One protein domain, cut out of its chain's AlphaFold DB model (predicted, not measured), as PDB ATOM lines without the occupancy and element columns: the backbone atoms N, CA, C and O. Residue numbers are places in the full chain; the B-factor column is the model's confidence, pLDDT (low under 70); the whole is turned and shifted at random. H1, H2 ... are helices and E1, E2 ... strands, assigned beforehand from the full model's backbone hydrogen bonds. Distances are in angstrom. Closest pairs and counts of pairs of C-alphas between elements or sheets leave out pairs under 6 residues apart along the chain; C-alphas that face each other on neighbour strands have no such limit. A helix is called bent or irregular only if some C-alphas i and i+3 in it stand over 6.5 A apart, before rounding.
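AT A GLANCE: This is residues 7 to 167 of the 307 residues of an uncharacterized protein of Anaerolineales bacterium (UniProt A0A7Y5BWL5). A long helix, H1, lies in the curl of a twisted five-stranded sheet, and a second helix, H3, packs beside the far half of H1 on the same face of that sheet, so that helices form one layer and strands the other. The short helix H2 only grazes the sheet and sits by the beginning of H3, while no named helix covers the other face. The printed part has 161 residues, with three named helices and five named strands in the order H1 E1 E2 H2 H3 E3 E4 E5; the sheet's order is E1 E2 E5 E4 E3, mixed, and the class is mixed, helices and strands. The whole is compact, with a radius of gyration of the C-alphas of 15.4 A, and its outline is rounded, spanning 48 by 39 by 29 A.

HOW THE PARTS SIT: H1, residues 7 to 33, has a kink of 33 degrees near residue 27 and is only just irregular, with C-alphas 28 and 31 6.8 A apart. The sheet of E1, residues 44 to 46, E2, residues 61 to 66, E5, residues 155 to 164, E4, residues 140 to 151, and E3, residues 130 to 137, curls round H1; E1 and E3 are its edge strands. The closest C-alphas of H1 and E2 are those of Gly 22 and Ile 64, 6.5 A apart. E1 and E2 form an antiparallel hairpin, with N 65 and O 45 at 2.8 A. E2 and E5 are parallel at 26 degrees, with N 62 and O 158 at 2.9 A and N 160 and O 62 at 2.8 A. H2, residues 98 to 102, only grazes the sheet with its residues 98 to 101. It touches H3, residues 106 to 123, the closest C-alphas being those of Trp 102 and Val 109, 6.1 A apart; H3 touches H2 with its residues 108 to 109 alone. H3 touches residues 20 to 32 of H1 at a steep tilt of 40 degrees, opposite ways; the closest C-alphas are those of Ala 28 and Ala 114, 5.2 A apart. H3 has a height over the sheet of 9.0 A and lies over E4 and E3. On the local plane it stands at 31 degrees to E4, only just slantwise to the strands. E2, H2, H3 and E3 make a split strand-helix-strand unit, two strands running the same way with E5 and E4 between them, and its crossover is right-handed. E3, E4 and E5 form a meander, each strand the antiparallel neighbour of the one before; N 135 and O 144 are at 2.8 A, and N 143 and O 163 at 2.9 A. H1 and H2 are apart. Each O i to N i+4 pair is within hydrogen-bond range in H2 and H3, and 21 of 23 are in H1.

IN THESE COORDINATES: H1 begins at C-alpha 7, (337.770, 199.149, 201.128), and measures 36.8 A. E1 measures 7.3 A and E2 16.1 A. H2 measures 6.4 A; H3 begins at C-alpha 106, (340.797, 206.088, 242.937), and measures 26.0 A. E3 measures 22.5 A and E4 29.4 A. E5 measures 28.3 A and ends at C-alpha 164, (329.631, 209.780, 230.199).

THE WHOLE: The two C-alphas farthest apart are those of Leu 7 and Arg 74, 49.6 A. The printed part has no cut. The links E1 to E2, residues 47 to 60, and E2 to H2, residues 67 to 97, are long. The mean pLDDT of the printed part is 86.6; residues 72 to 76, 86 to 93 and 138 to 139 are under 70.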
ATOM      1  N   LEU A   7     338.153 198.146 200.128       92.00
ATOM      2  CA  LEU A   7     337.770 199.149 201.128       92.00
ATOM      3  C   LEU A   7     336.721 198.618 202.118       92.00
ATOM      4  O   LEU A   7     336.816 198.902 203.303       92.00
ATOM      5  N   LEU A   8     335.725 197.860 201.659       92.50
ATOM      6  CA  LEU A   8     334.666 197.349 202.529       92.50
ATOM      7  C   LEU A   8     335.199 196.271 203.473       92.50
ATOM      8  O   LEU A   8     334.874 196.306 204.654       92.50
ATOM      9  N   ALA A   9     336.081 195.397 202.981       91.44
ATOM     10  CA  ALA A   9     336.776 194.423 203.821       91.44
ATOM     11  C   ALA A   9     337.617 195.111 204.914       91.44
ATOM     12  O   ALA A   9     337.587 194.698 206.071       91.44
ATOM     13  N   GLN A  10     338.310 196.209 204.579       91.06
ATOM     14  CA  GLN A  10     339.030 197.016 205.570       91.06
ATOM     15  C   GLN A  10     338.080 197.574 206.640       91.06
ATOM     16  O   GLN A  10     338.387 197.492 207.825       91.06
ATOM     17  N   ILE A  11     336.931 198.125 206.241       91.69
ATOM     18  CA  ILE A  11     335.951 198.707 207.171       91.69
ATOM     19  C   ILE A  11     335.366 197.639 208.097       91.69
ATOM     20  O   ILE A  11     335.243 197.874 209.295       91.69
ATOM     21  N   GLU A  12     335.052 196.454 207.576       91.56
ATOM     22  CA  GLU A  12     334.601 195.319 208.389       91.56
ATOM     23  C   GLU A  12     335.660 194.921 209.426       91.56
ATOM     24  O   GLU A  12     335.339 194.690 210.592       91.56
ATOM     25  N   GLN A  13     336.939 194.924 209.038       90.38
ATOM     26  CA  GLN A  13     338.050 194.667 209.954       90.38
ATOM     27  C   GLN A  13     338.138 195.736 211.060       90.38
ATOM     28  O   GLN A  13     338.322 195.403 212.231       90.38
ATOM     29  N   GLN A  14     337.967 197.016 210.708       90.75
ATOM     30  CA  GLN A  14     337.947 198.139 211.659       90.75
ATOM     31  C   GLN A  14     336.767 198.040 212.639       90.75
ATOM     32  O   GLN A  14     336.932 198.262 213.842       90.75
ATOM     33  N   GLN A  15     335.585 197.673 212.141       90.75
ATOM     34  CA  GLN A  15     334.383 197.453 212.948       90.75
ATOM     35  C   GLN A  15     334.579 196.308 213.935       90.75
ATOM     36  O   GLN A  15     334.309 196.472 215.124       90.75
ATOM     37  N   HIS A  16     335.112 195.181 213.463       92.00
ATOM     38  CA  HIS A  16     335.382 194.027 214.310       92.00
ATOM     39  C   HIS A  16     336.390 194.353 215.416       92.00
ATOM     40  O   HIS A  16     336.170 194.018 216.578       92.00
ATOM     41  N   LEU A  17     337.466 195.065 215.076       92.12
ATOM     42  CA  LEU A  17     338.456 195.520 216.045       92.12
ATOM     43  C   LEU A  17     337.839 196.452 217.103       92.12
ATOM     44  O   LEU A  17     338.105 196.298 218.296       92.12
ATOM     45  N   SER A  18     336.980 197.382 216.678       92.06
ATOM     46  CA  SER A  18     336.276 198.304 217.579       92.06
ATOM     47  C   SER A  18     335.323 197.569 218.523       92.06
ATOM     48  O   SER A  18     335.264 197.876 219.713       92.06
ATOM     49  N   GLU A  19     334.612 196.560 218.019       92.75
ATOM     50  CA  GLU A  19     333.736 195.706 218.820       92.75
ATOM     51  C   GLU A  19     334.531 194.890 219.847       92.75
ATOM     52  O   GLU A  19     334.191 194.902 221.031       92.75
ATOM     53  N   GLN A  20     335.621 194.238 219.426       94.38
ATOM     54  CA  GLN A  20     336.507 193.486 220.320       94.38
ATOM     55  C   GLN A  20     337.061 194.371 221.445       94.38
ATOM     56  O   GLN A  20     336.997 193.993 222.617       94.38
ATOM     57  N   ALA A  21     337.560 195.562 221.100       94.88
ATOM     58  CA  ALA A  21     338.047 196.534 222.072       94.88
ATOM     59  C   ALA A  21     336.933 196.960 223.037       94.88
ATOM     60  O   ALA A  21     337.118 196.917 224.253       94.88
ATOM     61  N   GLY A  22     335.753 197.299 222.512       95.44
ATOM     62  CA  GLY A  22     334.600 197.699 223.313       95.44
ATOM     63  C   GLY A  22     334.166 196.626 224.310       95.44
ATOM     64  O   GLY A  22     333.932 196.941 225.473       95.44
ATOM     65  N   GLN A  23     334.138 195.355 223.902       96.00
ATOM     66  CA  GLN A  23     333.823 194.233 224.793       96.00
ATOM     67  C   GLN A  23     334.897 194.020 225.870       96.00
ATOM     68  O   GLN A  23     334.573 193.784 227.037       96.00
ATOM     69  N   ALA A  24     336.180 194.132 225.509       96.31
ATOM     70  CA  ALA A  24     337.284 194.021 226.459       96.31
ATOM     71  C   ALA A  24     337.236 195.133 227.518       96.31
ATOM     72  O   ALA A  24     337.357 194.864 228.716       96.31
ATOM     73  N   ILE A  25     336.996 196.372 227.086       97.31
ATOM     74  CA  ILE A  25     336.864 197.527 227.976       97.31
ATOM     75  C   ILE A  25     335.604 197.384 228.835       97.31
ATOM     76  O   ILE A  25     335.677 197.565 230.047       97.31
ATOM     77  N   LEU A  26     334.468 196.965 228.268       96.44
ATOM     78  CA  LEU A  26     333.246 196.716 229.034       96.44
ATOM     79  C   LEU A  26     333.472 195.687 230.145       96.44
ATOM     80  O   LEU A  26     333.042 195.901 231.276       96.44
ATOM     81  N   LYS A  27     334.181 194.592 229.850       95.44
ATOM     82  CA  LYS A  27     334.544 193.573 230.844       95.44
ATOM     83  C   LYS A  27     335.342 194.175 232.008       95.44
ATOM     84  O   LYS A  27     335.134 193.761 233.147       95.44
ATOM     85  N   ALA A  28     336.220 195.140 231.735       96.81
ATOM     86  CA  ALA A  28     336.993 195.848 232.753       96.81
ATOM     87  C   ALA A  28     336.157 196.866 233.544       96.81
ATOM     88  O   ALA A  28     336.258 196.926 234.766       96.81
ATOM     89  N   LEU A  29     335.316 197.647 232.861       95.62
ATOM     90  CA  LEU A  29     334.531 198.719 233.476       95.62
ATOM     91  C   LEU A  29     333.318 198.201 234.249       95.62
ATOM     92  O   LEU A  29     332.928 198.811 235.242       95.62
ATOM     93  N   LYS A  30     332.717 197.083 233.822       94.25
ATOM     94  CA  LYS A  30     331.502 196.535 234.432       94.25
ATOM     95  C   LYS A  30     331.606 196.366 235.954       94.25
ATOM     96  O   LYS A  30     330.746 196.915 236.632       94.25
ATOM     97  N   PRO A  31     332.591 195.649 236.525       94.06
ATOM     98  CA  PRO A  31     332.658 195.473 237.978       94.06
ATOM     99  C   PRO A  31     332.848 196.789 238.753       94.06
ATOM    100  O   PRO A  31     332.534 196.832 239.937       94.06
ATOM    101  N   ILE A  32     333.324 197.853 238.097       92.75
ATOM    102  CA  ILE A  32     333.699 199.123 238.734       92.75
ATOM    103  C   ILE A  32     332.560 200.144 238.655       92.75
ATOM    104  O   ILE A  32     332.205 200.755 239.663       92.75
ATOM    105  N   TYR A  33     331.973 200.330 237.471       91.19
ATOM    106  CA  TYR A  33     330.941 201.343 237.210       91.19
ATOM    107  C   TYR A  33     329.533 200.765 237.041       91.19
ATOM    108  O   TYR A  33     328.557 201.502 237.135       91.19
ATOM    109  N   TYR A  34     329.410 199.455 236.821       90.50
ATOM    110  CA  TYR A  34     328.140 198.784 236.530       90.50
ATOM    111  C   TYR A  34     327.982 197.438 237.278       90.50
ATOM    112  O   TYR A  34     327.600 196.434 236.650       90.50
ATOM    113  N   PRO A  35     328.314 197.356 238.586       89.62
ATOM    114  CA  PRO A  35     328.358 196.079 239.302       89.62
ATOM    115  C   PRO A  35     327.010 195.352 239.233       89.62
ATOM    116  O   PRO A  35     326.961 194.184 238.839       89.62
ATOM    117  N   ASP A  36     325.924 196.093 239.451       88.06
ATOM    118  CA  ASP A  36     324.559 195.564 239.525       88.06
ATOM    119  C   ASP A  36     323.772 195.699 238.213       88.06
ATOM    120  O   ASP A  36     322.644 195.220 238.099       88.06
ATOM    121  N   THR A  37     324.355 196.326 237.188       87.94
ATOM    122  CA  THR A  37     323.692 196.504 235.891       87.94
ATOM    123  C   THR A  37     323.909 195.262 235.020       87.94
ATOM    124  O   THR A  37     325.058 194.859 234.792       87.94
ATOM    125  N   PRO A  38     322.842 194.636 234.488       90.31
ATOM    126  CA  PRO A  38     322.976 193.596 233.472       90.31
ATOM    127  C   PRO A  38     323.714 194.128 232.239       90.31
ATOM    128  O   PRO A  38     323.442 195.236 231.791       90.31
ATOM    129  N   THR A  39     324.614 193.338 231.647       88.06
ATOM    130  CA  THR A  39     325.454 193.786 230.517       88.06
ATOM    131  C   THR A  39     324.638 194.342 229.345       88.06
ATOM    132  O   THR A  39     325.032 195.333 228.745       88.06
ATOM    133  N   HIS A  40     323.468 193.765 229.058       87.19
ATOM    134  CA  HIS A  40     322.579 194.213 227.978       87.19
ATOM    135  C   HIS A  40     321.859 195.547 228.263       87.19
ATOM    136  O   HIS A  40     321.237 196.098 227.361       87.19
ATOM    137  N   HIS A  41     321.936 196.066 229.493       86.25
ATOM    138  CA  HIS A  41     321.465 197.404 229.869       86.25
ATOM    139  C   HIS A  41     322.593 198.449 229.876       86.25
ATOM    140  O   HIS A  41     322.341 199.622 230.150       86.25
ATOM    141  N   ILE A  42     323.842 198.050 229.614       88.19
ATOM    142  CA  ILE A  42     324.967 198.982 229.530       88.19
ATOM    143  C   ILE A  42     325.066 199.472 228.089       88.19
ATOM    144  O   ILE A  42     325.382 198.713 227.174       88.19
ATOM    145  N   HIS A  43     324.796 200.758 227.896       88.06
ATOM    146  CA  HIS A  43     324.863 201.391 226.589       88.06
ATOM    147  C   HIS A  43     326.276 201.908 226.331       88.06
ATOM    148  O   HIS A  43     326.797 202.727 227.089       88.06
ATOM    149  N   TYR A  44     326.882 201.445 225.243       91.38
ATOM    150  CA  TYR A  44     328.160 201.949 224.764       91.38
ATOM    151  C   TYR A  44     328.257 201.823 223.241       91.38
ATOM    152  O   TYR A  44     327.475 201.099 222.619       91.38
ATOM    153  N   GLY A  45     329.205 202.531 222.633       90.56
ATOM    154  CA  GLY A  45     329.461 202.434 221.200       90.56
ATOM    155  C   GLY A  45     330.744 203.133 220.779       90.56
ATOM    156  O   GLY A  45     331.249 204.001 221.490       90.56
ATOM    157  N   GLU A  46     331.263 202.753 219.615       91.38
ATOM    158  CA  GLU A  46     332.321 203.513 218.954       91.38
ATOM    159  C   GLU A  46     331.704 204.796 218.367       91.38
ATOM    160  O   GLU A  46     330.720 204.747 217.623       91.38
ATOM    161  N   ILE A  47     332.229 205.949 218.785       90.31
ATOM    162  CA  ILE A  47     331.765 207.285 218.368       90.31
ATOM    163  C   ILE A  47     332.742 207.956 217.397       90.31
ATOM    164  O   ILE A  47     332.426 208.980 216.782       90.31
ATOM    165  N   GLY A  48     333.916 207.358 217.233       88.88
ATOM    166  CA  GLY A  48     335.031 207.826 216.429       88.88
ATOM    167  C   GLY A  48     334.864 207.532 214.952       88.88
ATOM    168  O   GLY A  48     333.969 206.829 214.503       88.88
ATOM    169  N   SER A  49     335.706 208.125 214.120       90.88
ATOM    170  CA  SER A  49     335.578 207.908 212.673       90.88
ATOM    171  C   SER A  49     336.052 206.520 212.219       90.88
ATOM    172  O   SER A  49     335.723 206.105 211.103       90.88
ATOM    173  N   TYR A  50     336.799 205.807 213.068       90.38
ATOM    174  CA  TYR A  50     337.440 204.539 212.745       90.38
ATOM    175  C   TYR A  50     336.432 203.400 212.608       90.38
ATOM    176  O   TYR A  50     336.410 202.735 211.574       90.38
ATOM    177  N   GLY A  51     335.520 203.239 213.573       85.94
ATOM    178  CA  GLY A  51     334.477 202.207 213.524       85.94
ATOM    179  C   GLY A  51     333.487 202.388 212.365       85.94
ATOM    180  O   GLY A  51     332.854 201.436 211.915       85.94
ATOM    181  N   ARG A  52     333.377 203.605 211.824       91.62
ATOM    182  CA  ARG A  52     332.573 203.908 210.625       91.62
ATOM    183  C   ARG A  52     333.362 203.820 209.321       91.62
ATOM    184  O   ARG A  52     332.788 203.999 208.249       91.62
ATOM    185  N   GLY A  53     334.674 203.612 209.393       92.25
ATOM    186  CA  GLY A  53     335.543 203.598 208.226       92.25
ATOM    187  C   GLY A  53     335.702 204.951 207.546       92.25
ATOM    188  O   GLY A  53     336.111 205.014 206.392       92.25
ATOM    189  N   THR A  54     335.391 206.050 208.226       94.56
ATOM    190  CA  THR A  54     335.473 207.410 207.671       94.56
ATOM    191  C   THR A  54     336.673 208.186 208.214       94.56
ATOM    192  O   THR A  54     336.727 209.412 208.084       94.56
ATOM    193  N   ASN A  55     337.614 207.495 208.858       91.75
ATOM    194  CA  ASN A  55     338.861 208.064 209.342       91.75
ATOM    195  C   ASN A  55     339.772 208.473 208.177       91.75
ATOM    196  O   ASN A  55     339.801 207.828 207.131       91.75
ATOM    197  N   THR A  56     340.520 209.553 208.382       88.88
ATOM    198  CA  THR A  56     341.484 210.098 207.406       88.88
ATOM    199  C   THR A  56     342.889 210.204 207.992       88.88
ATOM    200  O   THR A  56     343.811 210.662 207.322       88.88
ATOM    201  N   ASP A  57     343.049 209.868 209.273       82.75
ATOM    202  CA  ASP A  57     344.333 209.922 209.956       82.75
ATOM    203  C   ASP A  57     345.163 208.661 209.704       82.75
ATOM    204  O   ASP A  57     344.604 207.562 209.644       82.75
ATOM    205  N   PRO A  58     346.495 208.812 209.555       73.19
ATOM    206  CA  PRO A  58     347.396 207.692 209.310       73.19
ATOM    207  C   PRO A  58     347.593 206.815 210.550       73.19
ATOM    208  O   PRO A  58     347.895 205.633 210.413       73.19
ATOM    209  N   VAL A  59     347.431 207.390 211.746       74.12
ATOM    210  CA  VAL A  59     347.453 206.667 213.020       74.12
ATOM    211  C   VAL A  59     346.015 206.636 213.525       74.12
ATOM    212  O   VAL A  59     345.480 207.705 213.821       74.12
ATOM    213  N   PRO A  60     345.364 205.466 213.545       75.56
ATOM    214  CA  PRO A  60     343.982 205.387 213.964       75.56
ATOM    215  C   PRO A  60     343.846 205.399 215.486       75.56
ATOM    216  O   PRO A  60     344.570 204.699 216.195       75.56
ATOM    217  N   ASP A  61     342.871 206.168 215.950       87.75
ATOM    218  CA  ASP A  61     342.325 206.166 217.297       87.75
ATOM    219  C   ASP A  61     340.952 205.477 217.318       87.75
ATOM    220  O   ASP A  61     340.184 205.519 216.352       87.75
ATOM    221  N   LEU A  62     340.657 204.780 218.416       93.12
ATOM    222  CA  LEU A  62     339.357 204.171 218.674       93.12
ATOM    223  C   LEU A  62     338.663 204.939 219.796       93.12
ATOM    224  O   LEU A  62     339.027 204.793 220.962       93.12
ATOM    225  N   ASP A  63     337.629 205.703 219.453       93.19
ATOM    226  CA  ASP A  63     336.822 206.430 220.433       93.19
ATOM    227  C   ASP A  63     335.643 205.571 220.894       93.19
ATOM    228  O   ASP A  63     334.642 205.434 220.185       93.19
ATOM    229  N   ILE A  64     335.726 205.003 222.093       94.88
ATOM    230  CA  ILE A  64     334.685 204.127 222.642       94.88
ATOM    231  C   ILE A  64     334.011 204.833 223.810       94.88
ATOM    232  O   ILE A  64     334.651 205.200 224.792       94.88
ATOM    233  N   MET A  65     332.700 205.019 223.704       94.25
ATOM    234  CA  MET A  65     331.899 205.801 224.635       94.25
ATOM    235  C   MET A  65     330.998 204.906 225.475       94.25
ATOM    236  O   MET A  65     330.151 204.220 224.913       94.25
ATOM    237  N   PHE A  66     331.135 204.965 226.800       94.56
ATOM    238  CA  PHE A  66     330.282 204.282 227.777       94.56
ATOM    239  C   PHE A  66     329.349 205.279 228.470       94.56
ATOM    240  O   PHE A  66     329.804 206.304 228.977       94.56
ATOM    241  N   LEU A  67     328.046 204.988 228.482       91.50
ATOM    242  CA  LEU A  67     327.002 205.885 228.990       91.50
ATOM    243  C   LEU A  67     326.505 205.463 230.374       91.50
ATOM    244  O   LEU A  67     326.749 204.341 230.822       91.50
ATOM    245  N   ASN A  68     325.725 206.333 231.019       88.69
ATOM    246  CA  ASN A  68     325.100 206.067 232.314       88.69
ATOM    247  C   ASN A  68     326.121 205.736 233.421       88.69
ATOM    248  O   ASN A  68     325.894 204.848 234.244       88.69
ATOM    249  N   ILE A  69     327.283 206.395 233.400       87.62
ATOM    250  CA  ILE A  69     328.310 206.232 234.431       87.62
ATOM    251  C   ILE A  69     327.816 206.899 235.724       87.62
ATOM    252  O   ILE A  69     327.541 208.102 235.697       87.62
ATOM    253  N   PRO A  70     327.731 206.179 236.860       79.19
ATOM    254  CA  PRO A  70     327.213 206.739 238.106       79.19
ATOM    255  C   PRO A  70     327.918 208.033 238.538       79.19
ATOM    256  O   PRO A  70     329.146 208.107 238.541       79.19
ATOM    257  N   THR A  71     327.136 209.020 238.980       73.38
ATOM    258  CA  THR A  71     327.610 210.234 239.665       73.38
ATOM    259  C   THR A  71     326.894 210.400 240.990       73.38
ATOM    260  O   THR A  71     325.690 210.161 241.093       73.38
ATOM    261  N   GLY A  72     327.607 210.830 242.033       61.09
ATOM    262  CA  GLY A  72     326.913 211.345 243.206       61.09
ATOM    263  C   GLY A  72     327.706 211.385 244.513       61.09
ATOM    264  O   GLY A  72     328.570 210.541 244.766       61.09
ATOM    265  N   PRO A  73     327.328 212.311 245.417       48.38
ATOM    266  CA  PRO A  73     328.010 212.553 246.690       48.38
ATOM    267  C   PRO A  73     327.849 211.420 247.716       48.38
ATOM    268  O   PRO A  73     328.508 211.432 248.750       48.38
ATOM    269  N   ARG A  74     326.977 210.436 247.459       46.00
ATOM    270  CA  ARG A  74     326.717 209.306 248.367       46.00
ATOM    271  C   ARG A  74     327.394 207.990 247.951       46.00
ATOM    272  O   ARG A  74     327.079 206.970 248.552       46.00
ATOM    273  N   GLY A  75     328.303 207.975 246.964       49.41
ATOM    274  CA  GLY A  75     328.707 206.699 246.350       49.41
ATOM    275  C   GLY A  75     330.072 206.573 245.667       49.41
ATOM    276  O   GLY A  75     330.189 205.722 244.797       49.41
ATOM    277  N   GLN A  76     331.117 207.302 246.084       58.44
ATOM    278  CA  GLN A  76     332.526 207.031 245.701       58.44
ATOM    279  C   GLN A  76     332.947 207.353 244.243       58.44
ATOM    280  O   GLN A  76     334.008 206.889 243.831       58.44
ATOM    281  N   TYR A  77     332.170 208.110 243.462       73.50
ATOM    282  CA  TYR A  77     332.535 208.491 242.084       73.50
ATOM    283  C   TYR A  77     332.682 210.009 241.956       73.50
ATOM    284  O   TYR A  77     331.832 210.754 242.451       73.50
ATOM    285  N   THR A  78     333.749 210.458 241.296       80.75
ATOM    286  CA  THR A  78     334.055 211.881 241.110       80.75
ATOM    287  C   THR A  78     333.235 212.453 239.953       80.75
ATOM    288  O   THR A  78     333.206 211.877 238.869       80.75
ATOM    289  N   ASP A  79     332.566 213.587 240.176       78.56
ATOM    290  CA  ASP A  79     331.995 214.392 239.090       78.56
ATOM    291  C   ASP A  79     333.123 215.204 238.448       78.56
ATOM    292  O   ASP A  79     333.755 216.039 239.098       78.56
ATOM    293  N   TRP A  80     333.397 214.921 237.177       82.12
ATOM    294  CA  TRP A  80     334.498 215.531 236.434       82.12
ATOM    295  C   TRP A  80     334.118 216.818 235.701       82.12
ATOM    296  O   TRP A  80     335.010 217.499 235.195       82.12
ATOM    297  N   THR A  81     332.835 217.191 235.692       76.69
ATOM    298  CA  THR A  81     332.337 218.406 235.022       76.69
ATOM    299  C   THR A  81     333.087 219.679 235.460       76.69
ATOM    300  O   THR A  81     333.469 220.470 234.597       76.69
ATOM    301  N   PRO A  82     333.391 219.896 236.761       75.44
ATOM    302  CA  PRO A  82     334.077 221.112 237.212       75.44
ATOM    303  C   PRO A  82     335.588 221.152 236.923       75.44
ATOM    304  O   PRO A  82     336.209 222.193 237.124       75.44
ATOM    305  N   THR A  83     336.203 220.036 236.513       74.94
ATOM    306  CA  THR A  83     337.672 219.898 236.456       74.94
ATOM    307  C   THR A  83     338.282 220.505 235.183       74.94
ATOM    308  O   THR A  83     339.475 220.795 235.185       74.94
ATOM    309  N   ASP A  84     337.486 220.691 234.120       73.19
ATOM    310  CA  ASP A  84     337.849 221.232 232.791       73.19
ATOM    311  C   ASP A  84     339.351 221.183 232.450       73.19
ATOM    312  O   ASP A  84     340.067 222.186 232.411       73.19
ATOM    313  N   THR A  85     339.859 219.977 232.200       71.50
ATOM    314  CA  THR A  85     341.276 219.770 231.862       71.50
ATOM    315  C   THR A  85     341.533 219.805 230.354       71.50
ATOM    316  O   THR A  85     342.652 219.512 229.916       71.50
ATOM    317  N   TYR A  86     340.497 220.056 229.550       61.94
ATOM    318  CA  TYR A  86     340.537 220.113 228.096       61.94
ATOM    319  C   TYR A  86     339.635 221.240 227.591       61.94
ATOM    320  O   TYR A  86     338.442 221.075 227.357       61.94
ATOM    321  N   SER A  87     340.252 222.391 227.350       57.00
ATOM    322  CA  SER A  87     339.564 223.554 226.804       57.00
ATOM    323  C   SER A  87     339.624 223.566 225.275       57.00
ATOM    324  O   SER A  87     340.675 223.318 224.678       57.00
ATOM    325  N   LEU A  88     338.521 223.944 224.613       50.75
ATOM    326  CA  LEU A  88     338.497 224.192 223.166       50.75
ATOM    327  C   LEU A  88     339.400 225.368 222.743       50.75
ATOM    328  O   LEU A  88     339.741 225.447 221.562       50.75
ATOM    329  N   VAL A  89     339.874 226.199 223.677       48.34
ATOM    330  CA  VAL A  89     340.795 227.318 223.408       48.34
ATOM    331  C   VAL A  89     342.233 227.089 223.899       48.34
ATOM    332  O   VAL A  89     343.125 227.807 223.456       48.34
ATOM    333  N   ALA A  90     342.497 226.076 224.734       48.12
ATOM    334  CA  ALA A  90     343.841 225.774 225.246       48.12
ATOM    335  C   ALA A  90     344.330 224.366 224.853       48.12
ATOM    336  O   ALA A  90     343.584 223.388 224.865       48.12
ATOM    337  N   ASN A  91     345.619 224.244 224.523       51.09
ATOM    338  CA  ASN A  91     346.272 222.951 224.294       51.09
ATOM    339  C   ASN A  91     346.765 222.379 225.628       51.09
ATOM    340  O   ASN A  91     347.951 222.451 225.936       51.09
ATOM    341  N   HIS A  92     345.851 221.829 226.424       61.75
ATOM    342  CA  HIS A  92     346.212 221.079 227.623       61.75
ATOM    343  C   HIS A  92     346.210 219.577 227.313       61.75
ATOM    344  O   HIS A  92     345.253 219.044 226.749       61.75
ATOM    345  N   THR A  93     347.297 218.883 227.655       68.81
ATOM    346  CA  THR A  93     347.453 217.440 227.412       68.81
ATOM    347  C   THR A  93     346.583 216.579 228.327       68.81
ATOM    348  O   THR A  93     346.401 215.399 228.028       68.81
ATOM    349  N   GLY A  94     345.980 217.159 229.367       85.12
ATOM    350  CA  GLY A  94     345.240 216.450 230.412       85.12
ATOM    351  C   GLY A  94     346.141 216.076 231.590       85.12
ATOM    352  O   GLY A  94     347.268 216.555 231.697       85.12
ATOM    353  N   ILE A  95     345.651 215.215 232.480       89.19
ATOM    354  CA  ILE A  95     346.462 214.637 233.559       89.19
ATOM    355  C   ILE A  95     347.140 213.376 233.018       89.19
ATOM    356  O   ILE A  95     346.458 212.444 232.602       89.19
ATOM    357  N   THR A  96     348.473 213.340 233.024       91.88
ATOM    358  CA  THR A  96     349.289 212.247 232.453       91.88
ATOM    359  C   THR A  96     349.882 211.303 233.505       91.88
ATOM    360  O   THR A  96     350.399 210.242 233.170       91.88
ATOM    361  N   GLU A  97     349.804 211.657 234.788       90.06
ATOM    362  CA  GLU A  97     350.384 210.885 235.888       90.06
ATOM    363  C   GLU A  97     349.286 210.182 236.696       90.06
ATOM    364  O   GLU A  97     348.481 210.839 237.356       90.06
ATOM    365  N   ILE A  98     349.293 208.842 236.718       89.31
ATOM    366  CA  ILE A  98     348.330 208.035 237.495       89.31
ATOM    367  C   ILE A  98     348.341 208.408 238.987       89.31
ATOM    368  O   ILE A  98     347.293 208.423 239.627       89.31
ATOM    369  N   ALA A  99     349.503 208.763 239.546       88.94
ATOM    370  CA  ALA A  99     349.623 209.150 240.952       88.94
ATOM    371  C   ALA A  99     348.765 210.377 241.311       88.94
ATOM    372  O   ALA A  99     348.184 210.422 242.393       88.94
ATOM    373  N   LYS A 100     348.629 211.344 240.389       87.25
ATOM    374  CA  LYS A 100     347.758 212.516 240.579       87.25
ATOM    375  C   LYS A 100     346.283 212.115 240.593       87.25
ATOM    376  O   LYS A 100     345.512 212.663 241.372       87.25
ATOM    377  N   LEU A 101     345.910 211.120 239.787       87.56
ATOM    378  CA  LEU A 101     344.545 210.592 239.741       87.56
ATOM    379  C   LEU A 101     344.176 209.818 240.995       87.56
ATOM    380  O   LEU A 101     343.043 209.920 241.437       87.56
ATOM    381  N   TRP A 102     345.115 209.102 241.613       85.12
ATOM    382  CA  TRP A 102     344.829 208.342 242.833       85.12
ATOM    383  C   TRP A 102     344.308 209.227 243.974       85.12
ATOM    384  O   TRP A 102     343.432 208.812 244.723       85.12
ATOM    385  N   GLY A 103     344.807 210.461 244.091       80.19
ATOM    386  CA  GLY A 103     344.316 211.428 245.078       80.19
ATOM    387  C   GLY A 103     342.967 212.071 244.729       80.19
ATOM    388  O   GLY A 103     342.345 212.659 245.607       80.19
ATOM    389  N   MET A 104     342.522 211.973 243.472       85.06
ATOM    390  CA  MET A 104     341.321 212.642 242.950       85.06
ATOM    391  C   MET A 104     340.153 211.678 242.704       85.06
ATOM    392  O   MET A 104     339.007 211.999 243.005       85.06
ATOM    393  N   ASP A 105     340.437 210.520 242.115       88.12
ATOM    394  CA  ASP A 105     339.470 209.509 241.692       88.12
ATOM    395  C   ASP A 105     340.138 208.112 241.679       88.12
ATOM    396  O   ASP A 105     340.609 207.633 240.640       88.12
ATOM    397  N   PRO A 106     340.222 207.432 242.842       89.00
ATOM    398  CA  PRO A 106     340.797 206.088 242.937       89.00
ATOM    399  C   PRO A 106     340.087 205.052 242.056       89.00
ATOM    400  O   PRO A 106     340.732 204.132 241.554       89.00
ATOM    401  N   LYS A 107     338.772 205.203 241.838       89.25
ATOM    402  CA  LYS A 107     337.991 204.290 240.994       89.25
ATOM    403  C   LYS A 107     338.347 204.434 239.524       89.25
ATOM    404  O   LYS A 107     338.454 203.430 238.827       89.25
ATOM    405  N   LEU A 108     338.603 205.655 239.057       92.62
ATOM    406  CA  LEU A 108     339.160 205.863 237.725       92.62
ATOM    407  C   LEU A 108     340.531 205.190 237.583       92.62
ATOM    408  O   LEU A 108     340.807 204.599 236.541       92.62
ATOM    409  N   VAL A 109     341.389 205.231 238.608       94.56
ATOM    410  CA  VAL A 109     342.678 204.519 238.550       94.56
ATOM    411  C   VAL A 109     342.480 203.007 238.460       94.56
ATOM    412  O   VAL A 109     343.137 202.357 237.643       94.56
ATOM    413  N   GLU A 110     341.556 202.452 239.247       94.75
ATOM    414  CA  GLU A 110     341.159 201.046 239.146       94.75
ATOM    415  C   GLU A 110     340.674 200.714 237.726       94.75
ATOM    416  O   GLU A 110     341.143 199.748 237.122       94.75
ATOM    417  N   ALA A 111     339.821 201.563 237.147       95.50
ATOM    418  CA  ALA A 111     339.287 201.395 235.801       95.50
ATOM    419  C   ALA A 111     340.364 201.463 234.715       95.50
ATOM    420  O   ALA A 111     340.383 200.616 233.820       95.50
ATOM    421  N   ILE A 112     341.300 202.411 234.803       97.06
ATOM    422  CA  ILE A 112     342.451 202.509 233.895       97.06
ATOM    423  C   ILE A 112     343.306 201.240 233.996       97.06
ATOM    424  O   ILE A 112     343.675 200.659 232.974       97.06
ATOM    425  N   GLY A 113     343.608 200.782 235.215       97.06
ATOM    426  CA  GLY A 113     344.391 199.567 235.450       97.06
ATOM    427  C   GLY A 113     343.713 198.311 234.892       97.06
ATOM    428  O   GLY A 113     344.339 197.543 234.158       97.06
ATOM    429  N   ALA A 114     342.423 198.133 235.180       97.75
ATOM    430  CA  ALA A 114     341.624 197.019 234.681       97.75
ATOM    431  C   ALA A 114     341.514 197.041 233.149       97.75
ATOM    432  O   ALA A 114     341.671 196.004 232.505       97.75
ATOM    433  N   THR A 115     341.319 198.221 232.556       97.75
ATOM    434  CA  THR A 115     341.214 198.386 231.100       97.75
ATOM    435  C   THR A 115     342.533 198.057 230.405       97.75
ATOM    436  O   THR A 115     342.547 197.293 229.443       97.75
ATOM    437  N   ARG A 116     343.664 198.549 230.930       97.38
ATOM    438  CA  ARG A 116     345.009 198.210 230.433       97.38
ATOM    439  C   ARG A 116     345.254 196.705 230.422       97.38
ATOM    440  O   ARG A 116     345.791 196.189 229.443       97.38
ATOM    441  N   LYS A 117     344.854 196.012 231.492       96.69
ATOM    442  CA  LYS A 117     344.960 194.555 231.598       96.69
ATOM    443  C   LYS A 117     344.054 193.848 230.587       96.69
ATOM    444  O   LYS A 117     344.523 192.966 229.876       96.69
ATOM    445  N   ALA A 118     342.790 194.255 230.478       96.94
ATOM    446  CA  ALA A 118     341.842 193.637 229.556       96.94
ATOM    447  C   ALA A 118     342.264 193.790 228.084       96.94
ATOM    448  O   ALA A 118     342.174 192.826 227.323       96.94
ATOM    449  N   LEU A 119     342.776 194.960 227.688       96.25
ATOM    450  CA  LEU A 119     343.309 195.187 226.341       96.25
ATOM    451  C   LEU A 119     344.558 194.331 226.071       96.25
ATOM    452  O   LEU A 119     344.649 193.714 225.011       96.25
ATOM    453  N   ALA A 120     345.474 194.226 227.043       94.88
ATOM    454  CA  ALA A 120     346.654 193.363 226.936       94.88
ATOM    455  C   ALA A 120     346.270 191.884 226.738       94.88
ATOM    456  O   ALA A 120     346.796 191.214 225.853       94.88
ATOM    457  N   GLU A 121     345.315 191.381 227.527       94.94
ATOM    458  CA  GLU A 121     344.827 189.998 227.440       94.94
ATOM    459  C   GLU A 121     344.100 189.697 226.121       94.94
ATOM    460  O   GLU A 121     344.182 188.572 225.617       94.94
ATOM    461  N   THR A 122     343.388 190.694 225.585       94.88
ATOM    462  CA  THR A 122     342.575 190.574 224.367       94.88
ATOM    463  C   THR A 122     343.444 190.555 223.116       94.88
ATOM    464  O   THR A 122     343.304 189.649 222.300       94.88
ATOM    465  N   PHE A 123     344.360 191.516 222.974       92.69
ATOM    466  CA  PHE A 123     345.149 191.659 221.749       92.69
ATOM    467  C   PHE A 123     346.474 190.902 221.778       92.69
ATOM    468  O   PHE A 123     346.956 190.519 220.716       92.69
ATOM    469  N   ARG A 124     347.048 190.644 222.963       88.75
ATOM    470  CA  ARG A 124     348.296 189.875 223.142       88.75
ATOM    471  C   ARG A 124     349.442 190.327 222.221       88.75
ATOM    472  O   ARG A 124     350.238 189.502 221.777       88.75
ATOM    473  N   GLY A 125     349.492 191.619 221.893       80.44
ATOM    474  CA  GLY A 125     350.558 192.195 221.081       80.44
ATOM    475  C   GLY A 125     351.891 192.235 221.829       80.44
ATOM    476  O   GLY A 125     351.934 192.163 223.056       80.44
ATOM    477  N   GLU A 126     352.989 192.364 221.085       81.88
ATOM    478  CA  GLU A 126     354.316 192.558 221.672       81.88
ATOM    479  C   GLU A 126     354.428 193.969 222.273       81.88
ATOM    480  O   GLU A 126     354.386 194.969 221.554       81.88
ATOM    481  N   GLY A 127     354.567 194.047 223.599       82.62
ATOM    482  CA  GLY A 127     354.710 195.296 224.353       82.62
ATOM    483  C   GLY A 127     353.623 195.506 225.411       82.62
ATOM    484  O   GLY A 127     352.573 194.868 225.395       82.62
ATOM    485  N   ASP A 128     353.882 196.421 226.345       89.38
ATOM    486  CA  ASP A 128     352.973 196.701 227.458       89.38
ATOM    487  C   ASP A 128     351.977 197.811 227.122       89.38
ATOM    488  O   ASP A 128     352.340 198.860 226.597       89.38
ATOM    489  N   THR A 129     350.715 197.643 227.516       94.00
ATOM    490  CA  THR A 129     349.722 198.720 227.397       94.00
ATOM    491  C   THR A 129     350.131 199.941 228.220       94.00
ATOM    492  O   THR A 129     350.628 199.818 229.343       94.00
ATOM    493  N   LYS A 130     349.881 201.146 227.706       94.44
ATOM    494  CA  LYS A 130     350.324 202.409 228.306       94.44
ATOM    495  C   LYS A 130     349.139 203.328 228.575       94.44
ATOM    496  O   LYS A 130     348.351 203.583 227.680       94.44
ATOM    497  N   PHE A 131     349.040 203.867 229.788       95.62
ATOM    498  CA  PHE A 131     348.177 205.021 230.055       95.62
ATOM    499  C   PHE A 131     348.871 206.290 229.557       95.62
ATOM    500  O   PHE A 131     350.034 206.517 229.905       95.62
ATOM    501  N   ASN A 132     348.175 207.114 228.776       94.25
ATOM    502  CA  ASN A 132     348.752 208.354 228.261       94.25
ATOM    503  C   ASN A 132     348.229 209.587 228.986       94.25
ATOM    504  O   ASN A 132     349.026 210.444 229.370       94.25
ATOM    505  N   TRP A 133     346.912 209.701 229.151       93.75
ATOM    506  CA  TRP A 133     346.289 210.871 229.765       93.75
ATOM    507  C   TRP A 133     344.822 210.621 230.133       93.75
ATOM    508  O   TRP A 133     344.185 209.705 229.619       93.75
ATOM    509  N   VAL A 134     344.271 211.487 230.984       93.19
ATOM    510  CA  VAL A 134     342.825 211.682 231.172       93.19
ATOM    511  C   VAL A 134     342.449 213.151 231.015       93.19
ATOM    512  O   VAL A 134     343.222 214.048 231.373       93.19
ATOM    513  N   ARG A 135     341.267 213.392 230.445       90.50
ATOM    514  CA  ARG A 135     340.712 214.706 230.145       90.50
ATOM    515  C   ARG A 135     339.227 214.795 230.500       90.50
ATOM    516  O   ARG A 135     338.502 213.823 230.373       90.50
ATOM    517  N   SER A 136     338.770 215.984 230.863       86.19
ATOM    518  CA  SER A 136     337.361 216.370 231.011       86.19
ATOM    519  C   SER A 136     337.130 217.703 230.305       86.19
ATOM    520  O   SER A 136     338.071 218.487 230.167       86.19
ATOM    521  N   TRP A 137     335.906 217.941 229.832       75.44
ATOM    522  CA  TRP A 137     335.493 219.237 229.287       75.44
ATOM    523  C   TRP A 137     334.548 219.874 230.303       75.44
ATOM    524  O   TRP A 137     333.737 219.161 230.885       75.44
ATOM    525  N   SER A 138     334.558 221.201 230.434       68.75
ATOM    526  CA  SER A 138     333.608 221.941 231.298       68.75
ATOM    527  C   SER A 138     332.128 221.669 231.006       68.75
ATOM    528  O   SER A 138     331.256 221.974 231.814       68.75
ATOM    529  N   VAL A 139     331.841 221.124 229.830       66.06
ATOM    530  CA  VAL A 139     330.498 220.970 229.279       66.06
ATOM    531  C   VAL A 139     330.144 219.507 228.952       66.06
ATOM    532  O   VAL A 139     328.990 219.190 228.679       66.06
ATOM    533  N   PHE A 140     331.115 218.589 229.021       74.62
ATOM    534  CA  PHE A 140     330.885 217.148 228.908       74.62
ATOM    535  C   PHE A 140     330.760 216.569 230.323       74.62
ATOM    536  O   PHE A 140     331.780 216.493 231.009       74.62
ATOM    537  N   PRO A 141     329.561 216.161 230.782       81.62
ATOM    538  CA  PRO A 141     329.393 215.526 232.090       81.62
ATOM    539  C   PRO A 141     330.016 214.123 232.097       81.62
ATOM    540  O   PRO A 141     329.334 213.116 231.887       81.62
ATOM    541  N   GLY A 142     331.331 214.074 232.303       88.62
ATOM    542  CA  GLY A 142     332.141 212.868 232.228       88.62
ATOM    543  C   GLY A 142     333.626 213.152 232.001       88.62
ATOM    544  O   GLY A 142     334.126 214.255 232.227       88.62
ATOM    545  N   LEU A 143     334.339 212.142 231.512       91.88
ATOM    546  CA  LEU A 143     335.753 212.235 231.155       91.88
ATOM    547  C   LEU A 143     336.097 211.327 229.976       91.88
ATOM    548  O   LEU A 143     335.326 210.452 229.594       91.88
ATOM    549  N   VAL A 144     337.297 211.497 229.441       92.88
ATOM    550  CA  VAL A 144     337.927 210.588 228.489       92.88
ATOM    551  C   VAL A 144     339.327 210.262 228.968       92.88
ATOM    552  O   VAL A 144     340.109 211.166 229.262       92.88
ATOM    553  N   PHE A 145     339.653 208.977 229.074       95.12
ATOM    554  CA  PHE A 145     341.012 208.522 229.338       95.12
ATOM    555  C   PHE A 145     341.539 207.727 228.155       95.12
ATOM    556  O   PHE A 145     340.803 206.983 227.513       95.12
ATOM    557  N   ASN A 146     342.830 207.885 227.890       95.75
ATOM    558  CA  ASN A 146     343.481 207.278 226.748       95.75
ATOM    559  C   ASN A 146     344.497 206.219 227.172       95.75
ATOM    560  O   ASN A 146     345.340 206.437 228.056       95.75
ATOM    561  N   ILE A 147     344.416 205.074 226.500       96.44
ATOM    562  CA  ILE A 147     345.367 203.972 226.614       96.44
ATOM    563  C   ILE A 147     345.916 203.668 225.223       96.44
ATOM    564  O   ILE A 147     345.131 203.530 224.296       96.44
ATOM    565  N   SER A 148     347.230 203.483 225.083       95.19
ATOM    566  CA  SER A 148     347.795 202.829 223.897       95.19
ATOM    567  C   SER A 148     348.002 201.341 224.161       95.19
ATOM    568  O   SER A 148     348.475 200.961 225.240       95.19
ATOM    569  N   ALA A 149     347.722 200.495 223.174       94.81
ATOM    570  CA  ALA A 149     348.045 199.069 223.221       94.81
ATOM    571  C   ALA A 149     348.619 198.575 221.882       94.81
ATOM    572  O   ALA A 149     348.191 199.054 220.827       94.81
ATOM    573  N   PRO A 150     349.552 197.604 221.900       93.12
ATOM    574  CA  PRO A 150     349.975 196.921 220.686       93.12
ATOM    575  C   PRO A 150     348.876 195.964 220.209       93.12
ATOM    576  O   PRO A 150     348.412 195.096 220.952       93.12
ATOM    577  N   VAL A 151     348.480 196.106 218.947       91.62
ATOM    578  CA  VAL A 151     347.453 195.296 218.289       91.62
ATOM    579  C   VAL A 151     348.079 194.551 217.101       91.62
ATOM    580  O   VAL A 151     348.618 195.191 216.187       91.62
ATOM    581  N   PRO A 152     348.028 193.203 217.077       88.62
ATOM    582  CA  PRO A 152     348.579 192.413 215.979       88.62
ATOM    583  C   PRO A 152     348.037 192.848 214.615       88.62
ATOM    584  O   PRO A 152     346.831 192.945 214.418       88.62
ATOM    585  N   GLY A 153     348.939 193.118 213.669       86.88
ATOM    586  CA  GLY A 153     348.588 193.572 212.318       86.88
ATOM    587  C   GLY A 153     348.272 195.068 212.185       86.88
ATOM    588  O   GLY A 153     348.169 195.548 211.061       86.88
ATOM    589  N   TYR A 154     348.178 195.812 213.292       84.81
ATOM    590  CA  TYR A 154     347.864 197.248 213.296       84.81
ATOM    591  C   TYR A 154     348.939 198.120 213.953       84.81
ATOM    592  O   TYR A 154     348.957 199.330 213.746       84.81
ATOM    593  N   GLY A 155     349.852 197.520 214.721       88.75
ATOM    594  CA  GLY A 155     350.854 198.262 215.478       88.75
ATOM    595  C   GLY A 155     350.258 198.855 216.751       88.75
ATOM    596  O   GLY A 155     349.417 198.232 217.394       88.75
ATOM    597  N   TRP A 156     350.718 200.039 217.144       91.19
ATOM    598  CA  TRP A 156     350.199 200.723 218.327       91.19
ATOM    599  C   TRP A 156     348.933 201.493 217.987       91.19
ATOM    600  O   TRP A 156     348.963 202.365 217.120       91.19
ATOM    601  N   LEU A 157     347.853 201.175 218.697       91.94
ATOM    602  CA  LEU A 157     346.590 201.894 218.605       91.94
ATOM    603  C   LEU A 157     346.314 202.652 219.890       91.94
ATOM    604  O   LEU A 157     346.589 202.149 220.983       91.94
ATOM    605  N   ASP A 158     345.738 203.836 219.726       94.00
ATOM    606  CA  ASP A 158     345.233 204.661 220.809       94.00
ATOM    607  C   ASP A 158     343.738 204.392 220.997       94.00
ATOM    608  O   ASP A 158     342.962 204.377 220.044       94.00
ATOM    609  N   PHE A 159     343.335 204.167 222.240       95.31
ATOM    610  CA  PHE A 159     341.952 203.946 222.638       95.31
ATOM    611  C   PHE A 159     341.528 205.126 223.505       95.31
ATOM    612  O   PHE A 159     342.042 205.279 224.614       95.31
ATOM    613  N   ASP A 160     340.593 205.931 223.013       94.75
ATOM    614  CA  ASP A 160     339.940 207.012 223.747       94.75
ATOM    615  C   ASP A 160     338.676 206.452 224.411       94.75
ATOM    616  O   ASP A 160     337.607 206.336 223.803       94.75
ATOM    617  N   ILE A 161     338.796 206.063 225.683       96.31
ATOM    618  CA  ILE A 161     337.678 205.554 226.475       96.31
ATOM    619  C   ILE A 161     336.964 206.741 227.103       96.31
ATOM    620  O   ILE A 161     337.437 207.347 228.066       96.31
ATOM    621  N   ASN A 162     335.799 207.052 226.561       94.00
ATOM    622  CA  ASN A 162     334.931 208.089 227.070       94.00
ATOM    623  C   ASN A 162     333.995 207.462 228.123       94.00
ATOM    624  O   ASN A 162     333.392 206.410 227.897       94.00
ATOM    625  N   LEU A 163     333.852 208.121 229.271       93.44
ATOM    626  CA  LEU A 163     332.916 207.798 230.344       93.44
ATOM    627  C   LEU A 163     331.941 208.968 230.480       93.44
ATOM    628  O   LEU A 163     332.360 210.067 230.833       93.44
ATOM    629  N   TYR A 164     330.662 208.744 230.189       90.62
ATOM    630  CA  TYR A 164     329.631 209.780 230.199       90.62
ATOM    631  C   TYR A 164     328.560 209.463 231.228       90.62
ATOM    632  O   TYR A 164     328.041 208.346 231.288       90.62
ATOM    633  N   HIS A 165     328.240 210.452 232.053       87.81
ATOM    634  CA  HIS A 165     327.318 210.271 233.163       87.81
ATOM    635  C   HIS A 165     325.859 210.129 232.716       87.81
ATOM    636  O   HIS A 165     325.180 209.228 233.206       87.81
ATOM    637  N   PRO A 166     325.350 210.938 231.768       86.75
ATOM    638  CA  PRO A 166     323.992 210.760 231.273       86.75
ATOM    639  C   PRO A 166     323.785 209.437 230.513       86.75
ATOM    640  O   PRO A 166     324.724 208.865 229.951       86.75
ATOM    641  N   PRO A 167     322.534 208.950 230.440       86.75
ATOM    642  CA  PRO A 167     322.210 207.670 229.810       86.75
ATOM    643  C   PRO A 167     322.174 207.713 228.278       86.75
ATOM    644  O   PRO A 167     322.107 206.665 227.640       86.75
TER     645      PRO A 167